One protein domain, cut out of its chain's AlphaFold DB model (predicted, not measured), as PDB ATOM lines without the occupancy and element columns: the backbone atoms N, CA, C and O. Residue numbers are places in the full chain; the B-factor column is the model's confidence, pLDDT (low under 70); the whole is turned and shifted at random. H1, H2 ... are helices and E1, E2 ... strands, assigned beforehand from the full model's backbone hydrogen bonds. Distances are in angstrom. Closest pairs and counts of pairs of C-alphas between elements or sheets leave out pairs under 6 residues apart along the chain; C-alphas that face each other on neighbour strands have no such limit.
ATOM      1  N   SER A   6     262.347 269.090 262.405       96.38
ATOM      2  CA  SER A   6     261.911 268.563 261.112       96.38
ATOM      3  C   SER A   6     260.479 268.993 260.827       96.38
ATOM      4  O   SER A   6     259.677 269.183 261.742       96.38
ATOM      5  N   GLY A   7     260.146 269.183 259.554       95.44
ATOM      6  CA  GLY A   7     258.805 269.596 259.168       95.44
ATOM      7  C   GLY A   7     258.699 269.981 257.704       95.44
ATOM      8  O   GLY A   7     259.695 270.093 256.993       95.44
ATOM      9  N   LYS A   8     257.461 270.195 257.255       96.31
ATOM     10  CA  LYS A   8     257.169 270.684 255.902       96.31
ATOM     11  C   LYS A   8     257.095 272.208 255.908       96.31
ATOM     12  O   LYS A   8     256.106 272.770 256.388       96.31
ATOM     13  N   GLY A   9     258.144 272.849 255.400       95.75
ATOM     14  CA  GLY A   9     258.191 274.291 255.174       95.75
ATOM     15  C   GLY A   9     257.545 274.685 253.846       95.75
ATOM     16  O   GLY A   9     257.624 273.948 252.865       95.75
ATOM     17  N   LYS A  10     256.905 275.852 253.818       97.25
ATOM     18  CA  LYS A  10     256.464 276.535 252.602       97.25
ATOM     19  C   LYS A  10     257.031 277.948 252.623       97.25
ATOM     20  O   LYS A  10     256.902 278.622 253.641       97.25
ATOM     21  N   ILE A  11     257.601 278.374 251.500       96.69
ATOM     22  CA  ILE A  11     257.981 279.766 251.263       96.69
ATOM     23  C   ILE A  11     256.941 280.389 250.331       96.69
ATOM     24  O   ILE A  11     256.585 279.796 249.312       96.69
ATOM     25  N   SER A  12     256.406 281.549 250.700       96.00
ATOM     26  CA  SER A  12     255.450 282.303 249.885       96.00
ATOM     27  C   SER A  12     255.543 283.783 250.231       96.00
ATOM     28  O   SER A  12     255.375 284.141 251.388       96.00
ATOM     29  N   GLY A  13     255.787 284.643 249.237       94.75
ATOM     30  CA  GLY A  13     255.888 286.091 249.463       94.75
ATOM     31  C   GLY A  13     256.983 286.485 250.461       94.75
ATOM     32  O   GLY A  13     256.755 287.362 251.281       94.75
ATOM     33  N   GLY A  14     258.127 285.791 250.444       95.69
ATOM     34  CA  GLY A  14     259.241 286.033 251.372       95.69
ATOM     35  C   GLY A  14     259.072 285.410 252.761       95.69
ATOM     36  O   GLY A  14     260.040 285.331 253.504       95.69
ATOM     37  N   GLU A  15     257.894 284.888 253.109       97.88
ATOM     38  CA  GLU A  15     257.661 284.249 254.405       97.88
ATOM     39  C   GLU A  15     257.901 282.734 254.341       97.88
ATOM     40  O   GLU A  15     257.298 282.037 253.519       97.88
ATOM     41  N   LEU A  16     258.734 282.212 255.246       98.00
ATOM     42  CA  LEU A  16     258.879 280.788 255.536       98.00
ATOM     43  C   LEU A  16     257.990 280.396 256.714       98.00
ATOM     44  O   LEU A  16     258.172 280.866 257.839       98.00
ATOM     45  N   LYS A  17     257.089 279.443 256.467       97.56
ATOM     46  CA  LYS A  17     256.198 278.877 257.482       97.56
ATOM     47  C   LYS A  17     256.204 277.357 257.451       97.56
ATOM     48  O   LYS A  17     256.124 276.740 256.388       97.56
ATOM     49  N   VAL A  18     256.246 276.735 258.622       97.69
ATOM     50  CA  VAL A  18     256.289 275.282 258.810       97.69
ATOM     51  C   VAL A  18     255.027 274.837 259.547       97.69
ATOM     52  O   VAL A  18     254.906 274.992 260.759       97.69
ATOM     53  N   LYS A  19     254.069 274.255 258.812       92.06
ATOM     54  CA  LYS A  19     252.754 273.870 259.371       92.06
ATOM     55  C   LYS A  19     252.849 272.762 260.419       92.06
ATOM     56  O   LYS A  19     252.189 272.820 261.452       92.06
ATOM     57  N   THR A  20     253.658 271.743 260.146       93.69
ATOM     58  CA  THR A  20     253.849 270.592 261.033       93.69
ATOM     59  C   THR A  20     255.320 270.519 261.397       93.69
ATOM     60  O   THR A  20     256.101 269.868 260.708       93.69
ATOM     61  N   LEU A  21     255.690 271.257 262.445       96.38
ATOM     62  CA  LEU A  21     257.035 271.259 263.008       96.38
ATOM     63  C   LEU A  21     257.116 270.252 264.161       96.38
ATOM     64  O   LEU A  21     256.358 270.347 265.132       96.38
ATOM     65  N   ALA A  22     258.059 269.325 264.057       96.19
ATOM     66  CA  ALA A  22     258.458 268.405 265.109       96.19
ATOM     67  C   ALA A  22     259.868 268.752 265.597       96.19
ATOM     68  O   ALA A  22     260.704 269.224 264.823       96.19
ATOM     69  N   MET A  23     260.131 268.486 266.876       95.94
ATOM     70  CA  MET A  23     261.456 268.621 267.473       95.94
ATOM     71  C   MET A  23     261.772 267.439 268.387       95.94
ATOM     72  O   MET A  23     260.861 266.820 268.945       95.94
ATOM     73  N   THR A  24     263.055 267.137 268.560       94.94
ATOM     74  CA  THR A  24     263.514 266.207 269.601       94.94
ATOM     75  C   THR A  24     263.297 266.792 271.002       94.94
ATOM     76  O   THR A  24     262.995 267.971 271.150       94.94
ATOM     77  N   ARG A  25     263.439 265.960 272.042       92.38
ATOM     78  CA  ARG A  25     263.384 266.372 273.457       92.38
ATOM     79  C   ARG A  25     264.706 266.062 274.165       92.38
ATOM     80  O   ARG A  25     264.737 265.313 275.135       92.38
ATOM     81  N   MET A  26     265.807 266.558 273.611       93.81
ATOM     82  CA  MET A  26     267.126 266.455 274.232       93.81
ATOM     83  C   MET A  26     267.193 267.396 275.435       93.81
ATOM     84  O   MET A  26     266.706 268.524 275.372       93.81
ATOM     85  N   LEU A  27     267.791 266.924 276.529       89.00
ATOM     86  CA  LEU A  27     268.085 267.775 277.674       89.00
ATOM     87  C   LEU A  27     269.310 268.629 277.345       89.00
ATOM     88  O   LEU A  27     270.396 268.093 277.132       89.00
ATOM     89  N   CYS A  28     269.135 269.945 277.332       87.19
ATOM     90  CA  CYS A  28     270.217 270.892 277.091       87.19
ATOM     91  C   CYS A  28     270.530 271.605 278.402       87.19
ATOM     92  O   CYS A  28     269.656 272.242 278.992       87.19
ATOM     93  N   THR A  29     271.767 271.477 278.869       89.50
ATOM     94  CA  THR A  29     272.243 272.141 280.090       89.50
ATOM     95  C   THR A  29     272.477 273.635 279.876       89.50
ATOM     96  O   THR A  29     272.390 274.413 280.820       89.50
ATOM     97  N   ASP A  30     272.725 274.041 278.630       94.56
ATOM     98  CA  ASP A  30     272.859 275.435 278.222       94.56
ATOM     99  C   ASP A  30     271.474 276.078 278.008       94.56
ATOM    100  O   ASP A  30     270.693 275.683 277.131       94.56
ATOM    101  N   SER A  31     271.165 277.091 278.820       91.94
ATOM    102  CA  SER A  31     269.898 277.829 278.779       91.94
ATOM    103  C   SER A  31     269.736 278.693 277.525       91.94
ATOM    104  O   SER A  31     268.610 278.883 277.051       91.94
ATOM    105  N   GLN A  32     270.833 279.179 276.940       94.00
ATOM    106  CA  GLN A  32     270.803 279.942 275.698       94.00
ATOM    107  C   GLN A  32     270.413 279.032 274.531       94.00
ATOM    108  O   GLN A  32     269.576 279.409 273.708       94.00
ATOM    109  N   LEU A  33     270.943 277.804 274.479       94.25
ATOM    110  CA  LEU A  33     270.554 276.839 273.445       94.25
ATOM    111  C   LEU A  33     269.070 276.456 273.537       94.25
ATOM    112  O   LEU A  33     268.403 276.414 272.504       94.25
ATOM    113  N   ASN A  34     268.545 276.263 274.752       92.12
ATOM    114  CA  ASN A  34     267.111 276.028 274.976       92.12
ATOM    115  C   ASN A  34     266.246 277.214 274.529       92.12
ATOM    116  O   ASN A  34     265.163 277.034 273.972       92.12
ATOM    117  N   THR A  35     266.713 278.440 274.764       93.69
ATOM    118  CA  THR A  35     265.992 279.649 274.343       93.69
ATOM    119  C   THR A  35     265.931 279.735 272.820       93.69
ATOM    120  O   THR A  35     264.854 279.928 272.260       93.69
ATOM    121  N   LEU A  36     267.056 279.489 272.140       95.69
ATOM    122  CA  LEU A  36     267.127 279.484 270.676       95.69
ATOM    123  C   LEU A  36     266.214 278.427 270.037       95.69
ATOM    124  O   LEU A  36     265.623 278.693 268.989       95.69
ATOM    125  N   ASP A  37     266.068 277.257 270.659       95.38
ATOM    126  CA  ASP A  37     265.158 276.206 270.190       95.38
ATOM    127  C   ASP A  37     263.693 276.678 270.204       95.38
ATOM    128  O   ASP A  37     262.954 276.489 269.229       95.38
ATOM    129  N   ASN A  38     263.278 277.345 271.286       93.94
ATOM    130  CA  ASN A  38     261.936 277.912 271.413       93.94
ATOM    131  C   ASN A  38     261.715 279.079 270.445       93.94
ATOM    132  O   ASN A  38     260.679 279.123 269.775       93.94
ATOM    133  N   THR A  39     262.695 279.978 270.323       96.19
ATOM    134  CA  THR A  39     262.663 281.093 269.370       96.19
ATOM    135  C   THR A  39     262.454 280.590 267.950       96.19
ATOM    136  O   THR A  39     261.474 280.970 267.308       96.19
ATOM    137  N   LEU A  40     263.319 279.693 267.461       96.56
ATOM    138  CA  LEU A  40     263.210 279.196 266.090       96.56
ATOM    139  C   LEU A  40     261.872 278.488 265.866       96.56
ATOM    140  O   LEU A  40     261.238 278.668 264.829       96.56
ATOM    141  N   SER A  41     261.414 277.713 266.850       95.75
ATOM    142  CA  SER A  41     260.127 277.024 266.762       95.75
ATOM    143  C   SER A  41     258.961 277.980 266.591       95.75
ATOM    144  O   SER A  41     258.077 277.717 265.776       95.75
ATOM    145  N   LYS A  42     258.956 279.082 267.344       96.06
ATOM    146  CA  LYS A  42     257.940 280.127 267.227       96.06
ATOM    147  C   LYS A  42     258.026 280.809 265.866       96.06
ATOM    148  O   LYS A  42     257.025 280.843 265.160       96.06
ATOM    149  N   MET A  43     259.221 281.240 265.458       97.38
ATOM    150  CA  MET A  43     259.448 281.890 264.161       97.38
ATOM    151  C   MET A  43     258.941 281.037 262.993       97.38
ATOM    152  O   MET A  43     258.198 281.522 262.147       97.38
ATOM    153  N   LEU A  44     259.268 279.741 262.968       96.81
ATOM    154  CA  LEU A  44     258.844 278.842 261.892       96.81
ATOM    155  C   LEU A  44     257.345 278.514 261.928       96.81
ATOM    156  O   LEU A  44     256.759 278.252 260.878       96.81
ATOM    157  N   ARG A  45     256.707 278.497 263.106       95.31
ATOM    158  CA  ARG A  45     255.257 278.256 263.232       95.31
ATOM    159  C   ARG A  45     254.438 279.477 262.835       95.31
ATOM    160  O   ARG A  45     253.448 279.327 262.118       95.31
ATOM    161  N   ASP A  46     254.849 280.650 263.297       95.19
ATOM    162  CA  ASP A  46     254.123 281.900 263.082       95.19
ATOM    163  C   ASP A  46     254.345 282.400 261.648       95.19
ATOM    164  O   ASP A  46     253.381 282.794 260.985       95.19
ATOM    165  N   GLY A  47     255.559 282.219 261.129       96.50
ATOM    166  CA  GLY A  47     256.012 282.710 259.833       96.50
ATOM    167  C   GLY A  47     257.184 283.665 260.038       96.50
ATOM    168  O   GLY A  47     257.075 284.626 260.797       96.50
ATOM    169  N   ALA A  48     258.310 283.391 259.383       98.25
ATOM    170  CA  ALA A  48     259.488 284.249 259.422       98.25
ATOM    171  C   ALA A  48     259.756 284.825 258.035       98.25
ATOM    172  O   ALA A  48     259.759 284.084 257.052       98.25
ATOM    173  N   GLN A  49     260.016 286.126 257.962       98.31
ATOM    174  CA  GLN A  49     260.538 286.745 256.751       98.31
ATOM    175  C   GLN A  49     261.936 286.207 256.479       98.31
ATOM    176  O   GLN A  49     262.762 286.109 257.389       98.31
ATOM    177  N   VAL A  50     262.167 285.831 255.231       97.81
ATOM    178  CA  VAL A  50     263.414 285.257 254.752       97.81
ATOM    179  C   VAL A  50     264.096 286.270 253.861       97.81
ATOM    180  O   VAL A  50     263.562 286.642 252.818       97.81
ATOM    181  N   ASP A  51     265.305 286.645 254.249       97.44
ATOM    182  CA  ASP A  51     266.241 287.345 253.384       97.44
ATOM    183  C   ASP A  51     267.473 286.465 253.175       97.44
ATOM    184  O   ASP A  51     268.042 285.937 254.134       97.44
ATOM    185  N   LEU A  52     267.856 286.263 251.918       95.38
ATOM    186  CA  LEU A  52     269.076 285.557 251.554       95.38
ATOM    187  C   LEU A  52     269.926 286.516 250.730       95.38
ATOM    188  O   LEU A  52     269.654 286.732 249.549       95.38
ATOM    189  N   THR A  53     270.950 287.070 251.367       94.69
ATOM    190  CA  THR A  53     271.880 288.009 250.746       94.69
ATOM    191  C   THR A  53     273.267 287.390 250.754       94.69
ATOM    192  O   THR A  53     273.792 287.029 251.808       94.69
ATOM    193  N   GLU A  54     273.855 287.247 249.565       93.00
ATOM    194  CA  GLU A  54     275.130 286.552 249.361       93.00
ATOM    195  C   GLU A  54     275.119 285.155 250.013       93.00
ATOM    196  O   GLU A  54     274.355 284.275 249.621       93.00
ATOM    197  N   ASN A  55     275.946 284.972 251.041       93.56
ATOM    198  CA  ASN A  55     276.139 283.725 251.769       93.56
ATOM    199  C   ASN A  55     275.547 283.807 253.184       93.56
ATOM    200  O   ASN A  55     276.000 283.106 254.091       93.56
ATOM    201  N   GLN A  56     274.571 284.691 253.399       95.94
ATOM    202  CA  GLN A  56     273.935 284.910 254.688       95.94
ATOM    203  C   GLN A  56     272.418 284.777 254.575       95.94
ATOM    204  O   GLN A  56     271.766 285.483 253.807       95.94
ATOM    205  N   LEU A  57     271.856 283.894 255.394       97.19
ATOM    206  CA  LEU A  57     270.419 283.741 255.568       97.19
ATOM    207  C   LEU A  57     269.983 284.504 256.819       97.19
ATOM    208  O   LEU A  57     270.488 284.251 257.912       97.19
ATOM    209  N   THR A  58     269.004 285.384 256.674       98.00
ATOM    210  CA  THR A  58     268.368 286.104 257.775       98.00
ATOM    211  C   THR A  58     266.915 285.663 257.888       98.00
ATOM    212  O   THR A  58     266.149 285.756 256.932       98.00
ATOM    213  N   LEU A  59     266.532 285.184 259.070       98.12
ATOM    214  CA  LEU A  59     265.143 284.946 259.443       98.12
ATOM    215  C   LEU A  59     264.707 286.063 260.384       98.12
ATOM    216  O   LEU A  59     265.327 286.252 261.429       98.12
ATOM    217  N   ALA A  60     263.642 286.779 260.042       97.81
ATOM    218  CA  ALA A  60     263.151 287.901 260.833       97.81
ATOM    219  C   ALA A  60     261.663 287.757 261.166       97.81
ATOM    220  O   ALA A  60     260.848 287.317 260.357       97.81
ATOM    221  N   THR A  61     261.312 288.158 262.380       96.19
ATOM    222  CA  THR A  61     259.936 288.353 262.854       96.19
ATOM    223  C   THR A  61     259.838 289.734 263.501       96.19
ATOM    224  O   THR A  61     260.838 290.442 263.582       96.19
ATOM    225  N   ALA A  62     258.656 290.125 263.982       93.44
ATOM    226  CA  ALA A  62     258.509 291.382 264.720       93.44
ATOM    227  C   ALA A  62     259.363 291.428 266.004       93.44
ATOM    228  O   ALA A  62     259.819 292.498 266.396       93.44
ATOM    229  N   ASP A  63     259.591 290.270 266.634       92.12
ATOM    230  CA  ASP A  63     260.237 290.192 267.945       92.12
ATOM    231  C   ASP A  63     261.745 289.920 267.854       92.12
ATOM    232  O   ASP A  63     262.511 290.342 268.720       92.12
ATOM    233  N   GLN A  64     262.175 289.121 266.871       95.06
ATOM    234  CA  GLN A  64     263.513 288.524 266.849       95.06
ATOM    235  C   GLN A  64     264.043 288.332 265.428       95.06
ATOM    236  O   GLN A  64     263.281 288.039 264.498       95.06
ATOM    237  N   THR A  65     265.371 288.393 265.310       97.38
ATOM    238  CA  THR A  65     266.125 288.128 264.081       97.38
ATOM    239  C   THR A  65     267.191 287.070 264.344       97.38
ATOM    240  O   THR A  65     267.953 287.176 265.304       97.38
ATOM    241  N   LEU A  66     267.266 286.062 263.476       97.62
ATOM    242  CA  LEU A  66     268.316 285.047 263.469       97.62
ATOM    243  C   LEU A  66     269.107 285.144 262.167       97.62
ATOM    244  O   LEU A  66     268.527 285.128 261.083       97.62
ATOM    245  N   VAL A  67     270.431 285.217 262.284       97.19
ATOM    246  CA  VAL A  67     271.353 285.326 261.151       97.19
ATOM    247  C   VAL A  67     272.204 284.066 261.074       97.19
ATOM    248  O   VAL A  67     272.812 283.651 262.060       97.19
ATOM    249  N   TYR A  68     272.256 283.464 259.893       95.81
ATOM    250  CA  TYR A  68     272.975 282.234 259.603       95.81
ATOM    251  C   TYR A  68     273.993 282.491 258.502       95.81
ATOM    252  O   TYR A  68     273.684 283.110 257.487       95.81
ATOM    253  N   LYS A  69     275.198 281.957 258.679       95.00
ATOM    254  CA  LYS A  69     276.226 281.932 257.640       95.00
ATOM    255  C   LYS A  69     276.110 280.635 256.843       95.00
ATOM    256  O   LYS A  69     275.974 279.567 257.440       95.00
ATOM    257  N   LEU A  70     276.207 280.722 255.518       94.25
ATOM    258  CA  LEU A  70     276.319 279.560 254.646       94.25
ATOM    259  C   LEU A  70     277.583 278.776 255.016       94.25
ATOM    260  O   LEU A  70     278.696 279.306 254.998       94.25
TER     261      LEU A  70
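AT A GLANCE: This is residues 6 to 70 of the 75 residues of the protein "Heat shock protein hslJ" of Raoultella ornithinolytica (UniProt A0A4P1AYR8). A twisted antiparallel sheet makes two wings, the hairpin E1 E2 and the three-stranded E3 E4 E5, joined by a short pairing of E2 with E3. The single helix H1 runs in toward this joint, and its residues 36 to 46 pack against the sheet, mostly at E2, while residues 27 to 33 stick out. The printed part has 65 residues, with five named strands and one named helix in the order E1 E2 H1 E3 E4 E5; the sheet's order is E1 E2 E3 E4 E5, and the class is mixed, helices and strands. It is only just compact, close to loose, with a radius of gyration of the C-alphas of 12.4 A and spans of 35 by 24 by 22 A.

IN THESE COORDINATES: E1, residues 6 to 12, begins at C-alpha 6 (261.911, 268.563, 261.112) and is 18.9 A long. E2, residues 15 to 23, is 20.7 A long and bends by 76 degrees at residue 20. H1, residues 31 to 46, is 22.6 A long and ends at C-alpha 46 (254.123, 281.900, 263.082). E3, residues 48 to 53, is 15.6 A long. E4 is residues 56 to 60, 12.8 A, and E5 is residues 65 to 69, 13.5 A, ending at C-alpha 69 (276.226, 281.932, 257.640).

HOW THE PARTS SIT: From edge to edge of the sheet the strands' lines turn by 103 degrees and the way across it turns by 83 degrees. The edge strand E1 forms a hairpin with E2, their directions at 170 degrees, with N 10 and O 17 2.8 A apart. E2 and E3 are antiparallel at 113 degrees, with N 16 and O 48 2.8 A apart and N 48 and O 16 3.0 A apart. The pairing is staggered: E3 pairs with E2 over residues 48 to 49 and with E4 over residues 49 to 53. E3, E4 and E5 form a meander, each strand the antiparallel neighbour of the one before; N 51 and O 58 are 2.9 A apart, and N 59 and O 66 are 2.8 A apart. H1 is on the sheet, at the sheet's level, with a height over the sheet of 3.1 A. Its closest C-alphas to E2 are those of Leu 44 and Lys 17, 5.1 A apart. H1 and E5 are near each other, with 7 pairs of C-alphas within 10 A. E1 and E5 are apart. In H1 every O i to N i+4 pair is within hydrogen-bond range.

THE WHOLE: The two C-alphas farthest apart are those of Gly 13 and Thr 29, 37.4 A. The printed part has no cut and no long link; the link from E2 to H1, 7 residues, is short, and the others are tight. Residues 27 to 33, of which 31 to 33 belong to H1, stand free. The mean pLDDT of the printed part is 95.3, and no printed residue is under 70.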